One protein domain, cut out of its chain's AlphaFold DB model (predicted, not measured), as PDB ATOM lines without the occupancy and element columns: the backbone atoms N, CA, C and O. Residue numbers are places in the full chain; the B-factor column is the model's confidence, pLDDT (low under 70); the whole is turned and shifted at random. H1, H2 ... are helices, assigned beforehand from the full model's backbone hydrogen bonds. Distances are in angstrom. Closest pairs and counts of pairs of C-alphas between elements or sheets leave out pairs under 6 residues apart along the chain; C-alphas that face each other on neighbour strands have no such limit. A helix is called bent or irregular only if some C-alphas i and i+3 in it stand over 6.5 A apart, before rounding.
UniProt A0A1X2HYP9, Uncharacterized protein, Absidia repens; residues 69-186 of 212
ATOM      1  N   SER A  69     119.066 143.630 138.969       90.44
ATOM      2  CA  SER A  69     119.795 142.365 139.051       90.44
ATOM      3  C   SER A  69     119.455 141.463 137.861       90.44
ATOM      4  O   SER A  69     118.351 141.521 137.315       90.44
ATOM      5  N   SER A  70     120.364 140.555 137.500       92.88
ATOM      6  CA  SER A  70     120.123 139.582 136.426       92.88
ATOM      7  C   SER A  70     118.869 138.734 136.679       92.88
ATOM      8  O   SER A  70     118.114 138.445 135.757       92.88
ATOM      9  N   ILE A  71     118.601 138.368 137.938       92.38
ATOM     10  CA  ILE A  71     117.411 137.588 138.309       92.38
ATOM     11  C   ILE A  71     116.131 138.391 138.049       92.38
ATOM     12  O   ILE A  71     115.181 137.860 137.470       92.38
ATOM     13  N   GLU A  72     116.100 139.667 138.445       90.25
ATOM     14  CA  GLU A  72     114.967 140.554 138.167       90.25
ATOM     15  C   GLU A  72     114.762 140.733 136.665       90.25
ATOM     16  O   GLU A  72     113.625 140.652 136.205       90.25
ATOM     17  N   TYR A  73     115.847 140.914 135.909       94.12
ATOM     18  CA  TYR A  73     115.802 141.039 134.457       94.12
ATOM     19  C   TYR A  73     115.106 139.838 133.812       94.12
ATOM     20  O   TYR A  73     114.068 139.996 133.172       94.12
ATOM     21  N   TYR A  74     115.613 138.623 134.044       92.00
ATOM     22  CA  TYR A  74     115.058 137.416 133.424       92.00
ATOM     23  C   TYR A  74     113.641 137.101 133.912       92.00
ATOM     24  O   TYR A  74     112.816 136.591 133.151       92.00
ATOM     25  N   THR A  75     113.332 137.428 135.168       91.00
ATOM     26  CA  THR A  75     111.986 137.239 135.718       91.00
ATOM     27  C   THR A  75     110.983 138.189 135.068       91.00
ATOM     28  O   THR A  75     109.898 137.754 134.686       91.00
ATOM     29  N   ARG A  76     111.338 139.470 134.906       90.38
ATOM     30  CA  ARG A  76     110.472 140.481 134.280       90.38
ATOM     31  C   ARG A  76     110.356 140.301 132.766       90.38
ATOM     32  O   ARG A  76     109.270 140.488 132.230       90.38
ATOM     33  N   ALA A  77     111.420 139.852 132.099       92.56
ATOM     34  CA  ALA A  77     111.393 139.496 130.680       92.56
ATOM     35  C   ALA A  77     110.568 138.225 130.379       92.56
ATOM     36  O   ALA A  77     110.332 137.917 129.216       92.56
ATOM     37  N   GLY A  78     110.118 137.478 131.393       92.56
ATOM     38  CA  GLY A  78     109.239 136.320 131.205       92.56
ATOM     39  C   GLY A  78     109.953 134.985 130.941       92.56
ATOM     40  O   GLY A  78     109.291 133.969 130.713       92.56
ATOM     41  N   PHE A  79     111.290 134.949 131.030       91.69
ATOM     42  CA  PHE A  79     112.089 133.743 130.766       91.69
ATOM     43  C   PHE A  79     111.753 132.595 131.709       91.69
ATOM     44  O   PHE A  79     111.852 131.431 131.331       91.69
ATOM     45  N   ARG A  80     111.350 132.892 132.949       91.88
ATOM     46  CA  ARG A  80     110.975 131.851 133.909       91.88
ATOM     47  C   ARG A  80     109.749 131.070 133.432       91.88
ATOM     48  O   ARG A  80     109.745 129.845 133.489       91.88
ATOM     49  N   GLN A  81     108.711 131.760 132.958       91.56
ATOM     50  CA  GLN A  81     107.473 131.119 132.514       91.56
ATOM     51  C   GLN A  81     107.694 130.322 131.228       91.56
ATOM     52  O   GLN A  81     107.242 129.181 131.134       91.56
ATOM     53  N   THR A  82     108.391 130.900 130.252       93.19
ATOM     54  CA  THR A  82     108.689 130.226 128.982       93.19
ATOM     55  C   THR A  82     109.617 129.034 129.187       93.19
ATOM     56  O   THR A  82     109.327 127.964 128.663       93.19
ATOM     57  N   SER A  83     110.658 129.153 130.018       92.25
ATOM     58  CA  SER A  83     111.566 128.034 130.316       92.25
ATOM     59  C   SER A  83     110.841 126.886 131.005       92.25
ATOM     60  O   SER A  83     111.058 125.729 130.658       92.25
ATOM     61  N   ASN A  84     109.934 127.186 131.940       94.25
ATOM     62  CA  ASN A  84     109.102 126.160 132.564       94.25
ATOM     63  C   ASN A  84     108.226 125.444 131.529       94.25
ATOM     64  O   ASN A  84     108.176 124.218 131.530       94.25
ATOM     65  N   LYS A  85     107.587 126.187 130.616       94.94
ATOM     66  CA  LYS A  85     106.781 125.598 129.535       94.94
ATOM     67  C   LYS A  85     107.621 124.729 128.599       94.94
ATOM     68  O   LYS A  85     107.231 123.603 128.326       94.94
ATOM     69  N   ILE A  86     108.790 125.207 128.170       93.88
ATOM     70  CA  ILE A  86     109.720 124.428 127.341       93.88
ATOM     71  C   ILE A  86     110.111 123.135 128.070       93.88
ATOM     72  O   ILE A  86     110.032 122.060 127.489       93.88
ATOM     73  N   ASN A  87     110.456 123.205 129.359       93.19
ATOM     74  CA  ASN A  87     110.822 122.023 130.146       93.19
ATOM     75  C   ASN A  87     109.675 121.016 130.329       93.19
ATOM     76  O   ASN A  87     109.942 119.818 130.446       93.19
ATOM     77  N   MET A  88     108.424 121.485 130.357       93.88
ATOM     78  CA  MET A  88     107.239 120.621 130.370       93.88
ATOM     79  C   MET A  88     106.997 119.943 129.018       93.88
ATOM     80  O   MET A  88     106.512 118.820 128.995       93.88
ATOM     81  N   LEU A  89     107.333 120.611 127.913       93.44
ATOM     82  CA  LEU A  89     107.198 120.062 126.560       93.44
ATOM     83  C   LEU A  89     108.322 119.083 126.196       93.44
ATOM     84  O   LEU A  89     108.160 118.279 125.283       93.44
ATOM     85  N   LYS A  90     109.456 119.129 126.904       94.00
ATOM     86  CA  LYS A  90     110.557 118.184 126.696       94.00
ATOM     87  C   LYS A  90     110.129 116.760 127.030       94.00
ATOM     88  O   LYS A  90     109.760 116.467 128.166       94.00
ATOM     89  N   THR A  91     110.293 115.873 126.057       93.00
ATOM     90  CA  THR A  91     110.224 114.425 126.260       93.00
ATOM     91  C   THR A  91     111.503 113.919 126.929       93.00
ATOM     92  O   THR A  91     112.549 114.574 126.887       93.00
ATOM     93  N   ASP A  92     111.447 112.728 127.522       91.88
ATOM     94  CA  ASP A  92     112.626 112.123 128.152       91.88
ATOM     95  C   ASP A  92     113.731 111.799 127.135       91.88
ATOM     96  O   ASP A  92     114.916 111.897 127.460       91.88
ATOM     97  N   ALA A  93     113.364 111.530 125.878       89.00
ATOM     98  CA  ALA A  93     114.316 111.392 124.778       89.00
ATOM     99  C   ALA A  93     115.130 112.680 124.575       89.00
ATOM    100  O   ALA A  93     116.357 112.636 124.552       89.00
ATOM    101  N   ILE A  94     114.469 113.843 124.525       94.19
ATOM    102  CA  ILE A  94     115.154 115.135 124.373       94.19
ATOM    103  C   ILE A  94     116.017 115.456 125.594       94.19
ATOM    104  O   ILE A  94     117.144 115.918 125.439       94.19
ATOM    105  N   ARG A  95     115.540 115.167 126.810       93.19
ATOM    106  CA  ARG A  95     116.344 115.358 128.031       93.19
ATOM    107  C   ARG A  95     117.612 114.510 128.019       93.19
ATOM    108  O   ARG A  95     118.667 114.985 128.427       93.19
ATOM    109  N   THR A  96     117.507 113.275 127.536       93.31
ATOM    110  CA  THR A  96     118.644 112.359 127.411       93.31
ATOM    111  C   THR A  96     119.647 112.878 126.386       93.31
ATOM    112  O   THR A  96     120.833 112.960 126.692       93.31
ATOM    113  N   VAL A  97     119.170 113.319 125.218       92.81
ATOM    114  CA  VAL A  97     120.013 113.929 124.179       92.81
ATOM    115  C   VAL A  97     120.742 115.164 124.717       92.81
ATOM    116  O   VAL A  97     121.948 115.293 124.534       92.81
ATOM    117  N   GLU A  98     120.053 116.055 125.437       90.00
ATOM    118  CA  GLU A  98     120.681 117.241 126.039       90.00
ATOM    119  C   GLU A  98     121.732 116.895 127.103       90.00
ATOM    120  O   GLU A  98     122.725 117.610 127.237       90.00
ATOM    121  N   ALA A  99     121.521 115.821 127.866       89.25
ATOM    122  CA  ALA A  99     122.454 115.368 128.896       89.25
ATOM    123  C   ALA A  99     123.705 114.684 128.316       89.25
ATOM    124  O   ALA A  99     124.753 114.695 128.957       89.25
ATOM    125  N   GLN A 100     123.601 114.102 127.120       87.50
ATOM    126  CA  GLN A 100     124.699 113.410 126.438       87.50
ATOM    127  C   GLN A 100     125.677 114.357 125.731       87.50
ATOM    128  O   GLN A 100     126.790 113.945 125.403       87.50
ATOM    129  N   ILE A 101     125.300 115.621 125.508       86.44
ATOM    130  CA  ILE A 101     126.200 116.619 124.920       86.44
ATOM    131  C   ILE A 101     127.325 116.912 125.911       86.44
ATOM    132  O   ILE A 101     127.102 117.445 127.002       86.44
ATOM    133  N   THR A 102     128.556 116.588 125.518       82.75
ATOM    134  CA  THR A 102     129.731 116.853 126.346       82.75
ATOM    135  C   THR A 102     130.036 118.353 126.405       82.75
ATOM    136  O   THR A 102     129.528 119.165 125.629       82.75
ATOM    137  N   THR A 103     130.843 118.780 127.373       77.88
ATOM    138  CA  THR A 103     131.201 120.196 127.502       77.88
ATOM    139  C   THR A 103     132.375 120.552 126.599       77.88
ATOM    140  O   THR A 103     133.412 119.903 126.659       77.88
ATOM    141  N   ASN A 104     132.281 121.674 125.889       72.69
ATOM    142  CA  ASN A 104     133.347 122.227 125.045       72.69
ATOM    143  C   ASN A 104     134.582 122.764 125.807       72.69
ATOM    144  O   ASN A 104     135.470 123.358 125.203       72.69
ATOM    145  N   LYS A 105     134.629 122.626 127.136       71.06
ATOM    146  CA  LYS A 105     135.691 123.171 127.989       71.06
ATOM    147  C   LYS A 105     136.836 122.176 128.138       71.06
ATOM    148  O   LYS A 105     137.044 121.635 129.219       71.06
ATOM    149  N   THR A 106     137.557 121.929 127.056       71.75
ATOM    150  CA  THR A 106     138.737 121.066 127.077       71.75
ATOM    151  C   THR A 106     139.834 121.634 126.184       71.75
ATOM    152  O   THR A 106     139.554 122.210 125.135       71.75
ATOM    153  N   THR A 107     141.078 121.522 126.645       70.81
ATOM    154  CA  THR A 107     142.295 121.836 125.879       70.81
ATOM    155  C   THR A 107     142.836 120.614 125.136       70.81
ATOM    156  O   THR A 107     143.827 120.730 124.424       70.81
ATOM    157  N   ASP A 108     142.212 119.452 125.327       85.19
ATOM    158  CA  ASP A 108     142.592 118.185 124.715       85.19
ATOM    159  C   ASP A 108     141.836 117.939 123.395       85.19
ATOM    160  O   ASP A 108     140.640 118.227 123.274       85.19
ATOM    161  N   LEU A 109     142.551 117.400 122.405       86.12
ATOM    162  CA  LEU A 109     142.045 117.161 121.056       86.12
ATOM    163  C   LEU A 109     140.956 116.083 121.041       86.12
ATOM    164  O   LEU A 109     139.946 116.257 120.356       86.12
ATOM    165  N   GLU A 110     141.118 115.006 121.817       87.06
ATOM    166  CA  GLU A 110     140.120 113.932 121.895       87.06
ATOM    167  C   GLU A 110     138.813 114.448 122.504       87.06
ATOM    168  O   GLU A 110     137.725 114.194 121.980       87.06
ATOM    169  N   GLY A 111     138.911 115.268 123.553       86.00
ATOM    170  CA  GLY A 111     137.755 115.940 124.144       86.00
ATOM    171  C   GLY A 111     137.013 116.862 123.164       86.00
ATOM    172  O   GLY A 111     135.778 116.882 123.153       86.00
ATOM    173  N   ILE A 112     137.737 117.595 122.308       88.69
ATOM    174  CA  ILE A 112     137.123 118.416 121.249       88.69
ATOM    175  C   ILE A 112     136.415 117.521 120.224       88.69
ATOM    176  O   ILE A 112     135.278 117.807 119.844       88.69
ATOM    177  N   GLN A 113     137.044 116.426 119.794       89.06
ATOM    178  CA  GLN A 113     136.449 115.496 118.834       89.06
ATOM    179  C   GLN A 113     135.167 114.853 119.386       89.06
ATOM    180  O   GLN A 113     134.152 114.819 118.689       89.06
ATOM    181  N   ALA A 114     135.174 114.421 120.648       88.88
ATOM    182  CA  ALA A 114     133.994 113.886 121.324       88.88
ATOM    183  C   ALA A 114     132.868 114.930 121.445       88.88
ATOM    184  O   ALA A 114     131.687 114.611 121.271       88.88
ATOM    185  N   TYR A 115     133.213 116.195 121.698       90.31
ATOM    186  CA  TYR A 115     132.250 117.297 121.695       90.31
ATOM    187  C   TYR A 115     131.608 117.519 120.325       90.31
ATOM    188  O   TYR A 115     130.384 117.632 120.228       90.31
ATOM    189  N   ILE A 116     132.409 117.536 119.259       90.19
ATOM    190  CA  ILE A 116     131.900 117.689 117.892       90.19
ATOM    191  C   ILE A 116     130.971 116.520 117.547       90.19
ATOM    192  O   ILE A 116     129.855 116.744 117.084       90.19
ATOM    193  N   GLN A 117     131.392 115.282 117.816       91.62
ATOM    194  CA  GLN A 117     130.600 114.089 117.509       91.62
ATOM    195  C   GLN A 117     129.270 114.061 118.271       91.62
ATOM    196  O   GLN A 117     128.222 113.884 117.650       91.62
ATOM    197  N   SER A 118     129.285 114.296 119.587       91.62
ATOM    198  CA  SER A 118     128.057 114.333 120.398       91.62
ATOM    199  C   SER A 118     127.115 115.467 119.978       91.62
ATOM    200  O   SER A 118     125.905 115.265 119.896       91.62
ATOM    201  N   SER A 119     127.654 116.636 119.619       90.81
ATOM    202  CA  SER A 119     126.854 117.764 119.123       90.81
ATOM    203  C   SER A 119     126.202 117.466 117.770       90.81
ATOM    204  O   SER A 119     125.036 117.798 117.568       90.81
ATOM    205  N   LEU A 120     126.927 116.822 116.848       92.31
ATOM    206  CA  LEU A 120     126.390 116.430 115.540       92.31
ATOM    207  C   LEU A 120     125.295 115.366 115.668       92.31
ATOM    208  O   LEU A 120     124.281 115.455 114.980       92.31
ATOM    209  N   GLN A 121     125.461 114.398 116.572       93.06
ATOM    210  CA  GLN A 121     124.440 113.385 116.853       93.06
ATOM    211  C   GLN A 121     123.177 113.996 117.473       93.06
ATOM    212  O   GLN A 121     122.064 113.614 117.118       93.06
ATOM    213  N   ALA A 122     123.340 114.976 118.364       92.06
ATOM    214  CA  ALA A 122     122.225 115.680 118.984       92.06
ATOM    215  C   ALA A 122     121.527 116.677 118.040       92.06
ATOM    216  O   ALA A 122     120.404 117.092 118.325       92.06
ATOM    217  N   LEU A 123     122.158 117.070 116.927       92.62
ATOM    218  CA  LEU A 123     121.669 118.148 116.069       92.62
ATOM    219  C   LEU A 123     120.256 117.879 115.545       92.62
ATOM    220  O   LEU A 123     119.382 118.705 115.764       92.62
ATOM    221  N   GLY A 124     120.028 116.734 114.897       93.88
ATOM    222  CA  GLY A 124     118.726 116.365 114.324       93.88
ATOM    223  C   GLY A 124     117.566 116.385 115.331       93.88
ATOM    224  O   GLY A 124     116.620 117.148 115.142       93.88
ATOM    225  N   PRO A 125     117.624 115.607 116.428       93.56
ATOM    226  CA  PRO A 125     116.534 115.582 117.405       93.56
ATOM    227  C   PRO A 125     116.311 116.941 118.086       93.56
ATOM    228  O   PRO A 125     115.173 117.304 118.386       93.56
ATOM    229  N   LEU A 126     117.372 117.723 118.318       92.62
ATOM    230  CA  LEU A 126     117.224 119.053 118.907       92.62
ATOM    231  C   LEU A 126     116.657 120.071 117.916       92.62
ATOM    232  O   LEU A 126     115.834 120.889 118.326       92.62
ATOM    233  N   THR A 127     117.052 120.051 116.641       93.69
ATOM    234  CA  THR A 127     116.484 120.964 115.637       93.69
ATOM    235  C   THR A 127     115.020 120.657 115.379       93.69
ATOM    236  O   THR A 127     114.230 121.589 115.277       93.69
ATOM    237  N   GLU A 128     114.638 119.380 115.355       94.88
ATOM    238  CA  GLU A 128     113.239 118.975 115.243       94.88
ATOM    239  C   GLU A 128     112.419 119.491 116.430       94.88
ATOM    240  O   GLU A 128     111.409 120.161 116.230       94.88
ATOM    241  N   PHE A 129     112.879 119.265 117.666       94.44
ATOM    242  CA  PHE A 129     112.173 119.720 118.865       94.44
ATOM    243  C   PHE A 129     112.097 121.250 118.967       94.44
ATOM    244  O   PHE A 129     111.017 121.814 119.144       94.44
ATOM    245  N   TYR A 130     113.230 121.947 118.850       92.44
ATOM    246  CA  TYR A 130     113.269 123.404 118.985       92.44
ATOM    247  C   TYR A 130     112.688 124.140 117.769       92.44
ATOM    248  O   TYR A 130     112.356 125.318 117.891       92.44
ATOM    249  N   GLY A 131     112.533 123.456 116.631       92.62
ATOM    250  CA  GLY A 131     111.849 123.950 115.437       92.62
ATOM    251  C   GLY A 131     110.324 123.819 115.487       92.62
ATOM    252  O   GLY A 131     109.645 124.359 114.617       92.62
ATOM    253  N   GLN A 132     109.763 123.145 116.496       94.62
ATOM    254  CA  GLN A 132     108.313 123.058 116.668       94.62
ATOM    255  C   GLN A 132     107.706 124.445 116.891       94.62
ATOM    256  O   GLN A 132     108.203 125.230 117.698       94.62
ATOM    257  N   GLU A 133     106.568 124.720 116.248       93.81
ATOM    258  CA  GLU A 133     105.882 126.018 116.328       93.81
ATOM    259  C   GLU A 133     105.599 126.447 117.777       93.81
ATOM    260  O   GLU A 133     105.828 127.599 118.150       93.81
ATOM    261  N   ALA A 134     105.193 125.503 118.632       91.00
ATOM    262  CA  ALA A 134     104.963 125.758 120.052       91.00
ATOM    263  C   ALA A 134     106.222 126.271 120.774       91.00
ATOM    264  O   ALA A 134     106.133 127.152 121.631       91.00
ATOM    265  N   ILE A 135     107.400 125.746 120.427       94.50
ATOM    266  CA  ILE A 135     108.678 126.163 121.009       94.50
ATOM    267  C   ILE A 135     109.146 127.483 120.393       94.50
ATOM    268  O   ILE A 135     109.557 128.379 121.134       94.50
ATOM    269  N   LEU A 136     109.014 127.649 119.076       94.56
ATOM    270  CA  LEU A 136     109.329 128.898 118.379       94.56
ATOM    271  C   LEU A 136     108.508 130.072 118.923       94.56
ATOM    272  O   LEU A 136     109.064 131.136 119.191       94.56
ATOM    273  N   GLY A 137     107.215 129.872 119.191       95.38
ATOM    274  CA  GLY A 137     106.369 130.884 119.824       95.38
ATOM    275  C   GLY A 137     106.880 131.301 121.208       95.38
ATOM    276  O   GLY A 137     106.888 132.486 121.547       95.38
ATOM    277  N   LEU A 138     107.384 130.351 122.004       95.31
ATOM    278  CA  LEU A 138     107.987 130.639 123.312       95.31
ATOM    279  C   LEU A 138     109.341 131.356 123.187       95.31
ATOM    280  O   LEU A 138     109.636 132.245 123.988       95.31
ATOM    281  N   GLN A 139     110.155 131.011 122.188       93.00
ATOM    282  CA  GLN A 139     111.412 131.705 121.894       93.00
ATOM    283  C   GLN A 139     111.165 133.139 121.415       93.00
ATOM    284  O   GLN A 139     111.831 134.069 121.873       93.00
ATOM    285  N   PHE A 140     110.167 133.338 120.558       95.69
ATOM    286  CA  PHE A 140     109.760 134.660 120.105       95.69
ATOM    287  C   PHE A 140     109.235 135.514 121.266       95.69
ATOM    288  O   PHE A 140     109.617 136.675 121.404       95.69
ATOM    289  N   ALA A 141     108.452 134.926 122.174       94.81
ATOM    290  CA  ALA A 141     108.027 135.602 123.397       94.81
ATOM    291  C   ALA A 141     109.221 136.022 124.277       94.81
ATOM    292  O   ALA A 141     109.233 137.137 124.797       94.81
ATOM    293  N   ASN A 142     110.252 135.176 124.403       94.94
ATOM    294  CA  ASN A 142     111.494 135.533 125.102       94.94
ATOM    295  C   ASN A 142     112.223 136.698 124.432       94.94
ATOM    296  O   ASN A 142     112.703 137.598 125.118       94.94
ATOM    297  N   TYR A 143     112.291 136.699 123.102       95.69
ATOM    298  CA  TYR A 143     112.894 137.787 122.340       95.69
ATOM    299  C   TYR A 143     112.162 139.114 122.577       95.69
ATOM    300  O   TYR A 143     112.789 140.111 122.935       95.69
ATOM    301  N   GLN A 144     110.832 139.119 122.480       96.81
ATOM    302  CA  GLN A 144     110.024 140.304 122.771       96.81
ATOM    303  C   GLN A 144     110.167 140.763 124.228       96.81
ATOM    304  O   GLN A 144     110.266 141.959 124.502       96.81
ATOM    305  N   GLY A 145     110.183 139.822 125.175       95.44
ATOM    306  CA  GLY A 145     110.393 140.110 126.592       95.44
ATOM    307  C   GLY A 145     111.748 140.765 126.855       95.44
ATOM    308  O   GLY A 145     111.826 141.738 127.604       95.44
ATOM    309  N   ARG A 146     112.795 140.288 126.173       95.31
ATOM    310  CA  ARG A 146     114.136 140.879 126.192       95.31
ATOM    311  C   ARG A 146     114.121 142.316 125.675       95.31
ATOM    312  O   ARG A 146     114.578 143.203 126.381       95.31
ATOM    313  N   GLN A 147     113.531 142.561 124.504       95.75
ATOM    314  CA  GLN A 147     113.439 143.909 123.930       95.75
ATOM    315  C   GLN A 147     112.734 144.895 124.867       95.75
ATOM    316  O   GLN A 147     113.209 146.010 125.071       95.75
ATOM    317  N   LYS A 148     111.620 144.474 125.477       93.69
ATOM    318  CA  LYS A 148     110.889 145.294 126.454       93.69
ATOM    319  C   LYS A 148     111.741 145.608 127.681       93.69
ATOM    320  O   LYS A 148     111.725 146.740 128.151       93.69
ATOM    321  N   MET A 149     112.481 144.625 128.192       93.81
ATOM    322  CA  MET A 149     113.359 144.837 129.342       93.81
ATOM    323  C   MET A 149     114.578 145.691 129.015       93.81
ATOM    324  O   MET A 149     114.972 146.491 129.852       93.81
ATOM    325  N   ASP A 150     115.147 145.562 127.820       93.69
ATOM    326  CA  ASP A 150     116.269 146.392 127.380       93.69
ATOM    327  C   ASP A 150     115.841 147.863 127.253       93.69
ATOM    328  O   ASP A 150     116.555 148.751 127.715       93.69
ATOM    329  N   ALA A 151     114.637 148.126 126.731       91.50
ATOM    330  CA  ALA A 151     114.051 149.468 126.742       91.50
ATOM    331  C   ALA A 151     113.805 149.976 128.174       91.50
ATOM    332  O   ALA A 151     114.117 151.118 128.503       91.50
ATOM    333  N   GLU A 152     113.297 149.114 129.055       91.50
ATOM    334  CA  GLU A 152     113.022 149.477 130.446       91.50
ATOM    335  C   GLU A 152     114.291 149.719 131.273       91.50
ATOM    336  O   GLU A 152     114.276 150.530 132.196       91.50
ATOM    337  N   LEU A 153     115.411 149.066 130.952       91.62
ATOM    338  CA  LEU A 153     116.697 149.321 131.607       91.62
ATOM    339  C   LEU A 153     117.147 150.776 131.428       91.62
ATOM    340  O   LEU A 153     117.702 151.355 132.362       91.62
ATOM    341  N   VAL A 154     116.868 151.371 130.264       90.12
ATOM    342  CA  VAL A 154     117.147 152.790 129.999       90.12
ATOM    343  C   VAL A 154     116.293 153.678 130.905       90.12
ATOM    344  O   VAL A 154     116.829 154.574 131.553       90.12
ATOM    345  N   ASN A 155     114.996 153.383 131.036       89.75
ATOM    346  CA  ASN A 155     114.103 154.121 131.936       89.75
ATOM    347  C   ASN A 155     114.567 153.999 133.393       89.75
ATOM    348  O   ASN A 155     114.716 154.989 134.104       89.75
ATOM    349  N   VAL A 156     114.909 152.786 133.832       89.88
ATOM    350  CA  VAL A 156     115.409 152.553 135.192       89.88
ATOM    351  C   VAL A 156     116.672 153.356 135.489       89.88
ATOM    352  O   VAL A 156     116.834 153.801 136.622       89.88
ATOM    353  N   LEU A 157     117.534 153.590 134.500       86.94
ATOM    354  CA  LEU A 157     118.703 154.445 134.669       86.94
ATOM    355  C   LEU A 157     118.326 155.933 134.782       86.94
ATOM    356  O   LEU A 157     118.838 156.615 135.663       86.94
ATOM    357  N   ILE A 158     117.415 156.422 133.936       86.62
ATOM    358  CA  ILE A 158     117.067 157.851 133.841       86.62
ATOM    359  C   ILE A 158     116.140 158.291 134.982       86.62
ATOM    360  O   ILE A 158     116.467 159.199 135.745       86.62
ATOM    361  N   ASP A 159     114.985 157.644 135.144       85.75
ATOM    362  CA  ASP A 159     113.917 158.076 136.060       85.75
ATOM    363  C   ASP A 159     113.480 157.001 137.075       85.75
ATOM    364  O   ASP A 159     112.668 157.269 137.964       85.75
ATOM    365  N   GLY A 160     114.065 155.804 136.977       83.56
ATOM    366  CA  GLY A 160     113.801 154.668 137.855       83.56
ATOM    367  C   GLY A 160     112.744 153.707 137.324       83.56
ATOM    368  O   GLY A 160     112.590 152.615 137.886       83.56
ATOM    369  N   GLY A 161     112.094 154.048 136.211       86.38
ATOM    370  CA  GLY A 161     111.130 153.203 135.517       86.38
ATOM    371  C   GLY A 161     110.070 152.596 136.439       86.38
ATOM    372  O   GLY A 161     109.835 153.024 137.573       86.38
ATOM    373  N   TYR A 162     109.475 151.495 135.995       83.00
ATOM    374  CA  TYR A 162     108.475 150.747 136.752       83.00
ATOM    375  C   TYR A 162     109.039 150.043 137.990       83.00
ATOM    376  O   TYR A 162     108.276 149.510 138.798       83.00
ATOM    377  N   LYS A 163     110.370 149.970 138.146       82.06
ATOM    378  CA  LYS A 163     110.988 149.371 139.336       82.06
ATOM    379  C   LYS A 163     110.833 150.271 140.560       82.06
ATOM    380  O   LYS A 163     110.457 149.760 141.611       82.06
ATOM    381  N   TYR A 164     111.140 151.555 140.416       79.94
ATOM    382  CA  TYR A 164     111.137 152.512 141.521       79.94
ATOM    383  C   TYR A 164     109.887 153.404 141.513       79.94
ATOM    384  O   TYR A 164     109.507 153.932 142.554       79.94
ATOM    385  N   ARG A 165     109.194 153.511 140.369       76.12
ATOM    386  CA  ARG A 165     107.923 154.230 140.218       76.12
ATOM    387  C   ARG A 165     106.863 153.307 139.614       76.12
ATOM    388  O   ARG A 165     106.724 153.228 138.393       76.12
ATOM    389  N   PRO A 166     106.107 152.569 140.444       70.31
ATOM    390  CA  PRO A 166     104.986 151.783 139.950       70.31
ATOM    391  C   PRO A 166     103.991 152.699 139.219       70.31
ATOM    392  O   PRO A 166     103.767 153.823 139.672       70.31
ATOM    393  N   PRO A 167     103.357 152.241 138.127       67.00
ATOM    394  CA  PRO A 167     102.335 153.038 137.468       67.00
ATOM    395  C   PRO A 167     101.161 153.286 138.436       67.00
ATOM    396  O   PRO A 167     100.880 152.426 139.289       67.00
ATOM    397  N   PRO A 168     100.452 154.424 138.312       60.44
ATOM    398  CA  PRO A 168      99.288 154.725 139.142       60.44
ATOM    399  C   PRO A 168      98.299 153.543 139.141       60.44
ATOM    400  O   PRO A 168      97.934 153.034 138.082       60.44
ATOM    401  N   GLY A 169      97.919 153.049 140.325       60.50
ATOM    402  CA  GLY A 169      97.011 151.898 140.495       60.50
ATOM    403  C   GLY A 169      97.675 150.516 140.651       60.50
ATOM    404  O   GLY A 169      96.993 149.533 140.957       60.50
ATOM    405  N   ALA A 170      99.002 150.386 140.523       60.94
ATOM    406  CA  ALA A 170      99.693 149.117 140.811       60.94
ATOM    407  C   ALA A 170      99.601 148.715 142.300       60.94
ATOM    408  O   ALA A 170      99.477 147.533 142.635       60.94
ATOM    409  N   MET A 171      99.606 149.710 143.188       58.94
ATOM    410  CA  MET A 171      99.507 149.536 144.640       58.94
ATOM    411  C   MET A 171      98.116 149.024 145.064       58.94
ATOM    412  O   MET A 171      98.010 148.156 145.930       58.94
ATOM    413  N   GLU A 172      97.059 149.454 144.368       58.88
ATOM    414  CA  GLU A 172      95.681 148.980 144.566       58.88
ATOM    415  C   GLU A 172      95.464 147.551 144.040       58.88
ATOM    416  O   GLU A 172      94.721 146.761 144.620       58.88
ATOM    417  N   ARG A 173      96.135 147.149 142.953       55.59
ATOM    418  CA  ARG A 173      96.057 145.760 142.457       55.59
ATOM    419  C   ARG A 173      96.763 144.771 143.391       55.59
ATOM    420  O   ARG A 173      96.290 143.649 143.568       55.59
ATOM    421  N   SER A 174      97.860 145.195 144.019       57.62
ATOM    422  CA  SER A 174      98.604 144.414 145.018       57.62
ATOM    423  C   SER A 174      97.753 144.071 146.252       57.62
ATOM    424  O   SER A 174      97.704 142.907 146.669       57.62
ATOM    425  N   SER A 175      97.013 145.046 146.794       59.75
ATOM    426  CA  SER A 175      96.167 144.842 147.980       59.75
ATOM    427  C   SER A 175      95.040 143.828 147.724       59.75
ATOM    428  O   SER A 175      94.798 142.939 148.546       59.75
ATOM    429  N   ASN A 176      94.428 143.865 146.538       58.19
ATOM    430  CA  ASN A 176      93.369 142.936 146.127       58.19
ATOM    431  C   ASN A 176      93.857 141.477 145.969       58.19
ATOM    432  O   ASN A 176      93.147 140.520 146.310       58.19
ATOM    433  N   ILE A 177      95.100 141.272 145.511       57.44
ATOM    434  CA  ILE A 177      95.715 139.935 145.403       57.44
ATOM    435  C   ILE A 177      95.974 139.335 146.795       57.44
ATOM    436  O   ILE A 177      95.738 138.138 147.010       57.44
ATOM    437  N   GLY A 178      96.411 140.158 147.755       59.31
ATOM    438  CA  GLY A 178      96.599 139.758 149.153       59.31
ATOM    439  C   GLY A 178      95.303 139.268 149.804       59.31
ATOM    440  O   GLY A 178      95.272 138.175 150.380       59.31
ATOM    441  N   GLN A 179      94.207 140.007 149.616       60.00
ATOM    442  CA  GLN A 179      92.889 139.635 150.143       60.00
ATOM    443  C   GLN A 179      92.361 138.322 149.543       60.00
ATOM    444  O   GLN A 179      91.819 137.476 150.257       60.00
ATOM    445  N   THR A 180      92.582 138.093 148.245       58.97
ATOM    446  CA  THR A 180      92.132 136.869 147.559       58.97
ATOM    447  C   THR A 180      92.880 135.622 148.054       58.97
ATOM    448  O   THR A 180      92.271 134.571 148.281       58.97
ATOM    449  N   ARG A 181      94.194 135.731 148.303       58.94
ATOM    450  CA  ARG A 181      94.993 134.652 148.918       58.94
ATOM    451  C   ARG A 181      94.574 134.371 150.360       58.94
ATOM    452  O   ARG A 181      94.502 133.206 150.751       58.94
ATOM    453  N   GLN A 182      94.256 135.408 151.133       60.34
ATOM    454  CA  GLN A 182      93.777 135.261 152.509       60.34
ATOM    455  C   GLN A 182      92.400 134.580 152.563       60.34
ATOM    456  O   GLN A 182      92.179 133.707 153.402       60.34
ATOM    457  N   ARG A 183      91.506 134.887 151.612       59.44
ATOM    458  CA  ARG A 183      90.209 134.209 151.457       59.44
ATOM    459  C   ARG A 183      90.356 132.725 151.113       59.44
ATOM    460  O   ARG A 183      89.659 131.906 151.702       59.44
ATOM    461  N   ARG A 184      91.284 132.362 150.218       59.38
ATOM    462  CA  ARG A 184      91.579 130.949 149.904       59.38
ATOM    463  C   ARG A 184      92.121 130.183 151.113       59.38
ATOM    464  O   ARG A 184      91.639 129.092 151.375       59.38
ATOM    465  N   ARG A 185      93.038 130.776 151.888       59.03
ATOM    466  CA  ARG A 185      93.572 130.158 153.120       59.03
ATOM    467  C   ARG A 185      92.525 129.971 154.220       59.03
ATOM    468  O   ARG A 185      92.651 129.053 155.016       59.03
ATOM    469  N   ARG A 186      91.511 130.844 154.290       58.38
ATOM    470  CA  ARG A 186      90.386 130.671 155.225       58.38
ATOM    471  C   ARG A 186      89.481 129.508 154.820       58.38
ATOM    472  O   ARG A 186      89.073 128.769 155.697       58.38
TER     473      ARG A 186
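Overview. This is residues 69 to 186 of the 212 residues of an uncharacterized protein of Absidia repens (UniProt A0A1X2HYP9). The model is a thin, open L: one arm is the long helix H5 with H2 alongside it, the other is the hairpin of H3 and H4, and H4 and H5 meet near their ends at the corner. H1 packs on H5 farther along, H6 sits at the far end of H5, and residues 171 to 186 of H7 stick out free. The printed part has 118 residues with seven named helices, H1 to H7 in chain order, and no named strand; the class is all helix. The whole is extended, with a radius of gyration of the C-alphas of 20.9 A and spans of 60 by 41 by 26 A.

Arrangement. Start at the hub, H5, residues 133 to 158, which touches three other helices. With its residues 135 to 145 alone it touches H2, residues 79 to 89, at a shallow tilt of 11 degrees, opposite ways; the closest C-alphas are those of Thr 82 and Leu 138, 5.7 A apart. With residues 145 to 149 alone H5 only just touches H1, residues 70 to 76, with 3 pairs of C-alphas within 8 A; the closest are those of Tyr 73 and Met 149, 6.8 A apart, at a steep tilt of 66 degrees. With residues 152 to 156 alone H5 touches H6, residues 161 to 164, only at the corner; look at the C-alphas of Asn 155 and Gly 161, the closest, 4.7 A apart. H4, residues 109 to 130, is close to H5 but not clearly touching, about perpendicular at 76 degrees; the closest C-alphas are those of Tyr 130 and Leu 136, 6.8 A apart. H4 and H3, residues 92 to 100, form a helical hairpin at a shallow tilt of 22 degrees, opposite ways, closest at the C-alphas of Val 97 and Ala 122, 5.9 A apart. H7, residues 170 to 186, touches no helix. Every O i to N i+4 pair is within hydrogen-bond range in H1, H2, H3 and H7, against 16 of 18 in H4 and 20 of 22 in H5; H6 is too short for such a pair.

Along the chain. Find C-alpha 133 at (105.882, 126.018, 116.328); from there H5 runs 38.0 A to C-alpha 158 at (117.067, 157.851, 133.841). H4 is 29.5 A long, with a kink of 47 degrees near residue 124, and only just irregular: C-alphas 121 and 124 are 6.9 A apart. H2 is 15.1 A long, H3 12.3 A, H1 9.9 A and H6 6.0 A. H7 runs 25.2 A and ends at C-alpha 186, (90.386, 130.671, 155.225).

Size, cuts and confidence. The two C-alphas farthest apart are those of Leu 109 and Arg 186, 63.4 A. The printed part has no cut; the link from H3 to H4, 8 residues, is short, and the other links are tight. Look in the B-factor column: the mean pLDDT of the printed part is 84.9, and residues 167 to 186 are under 70.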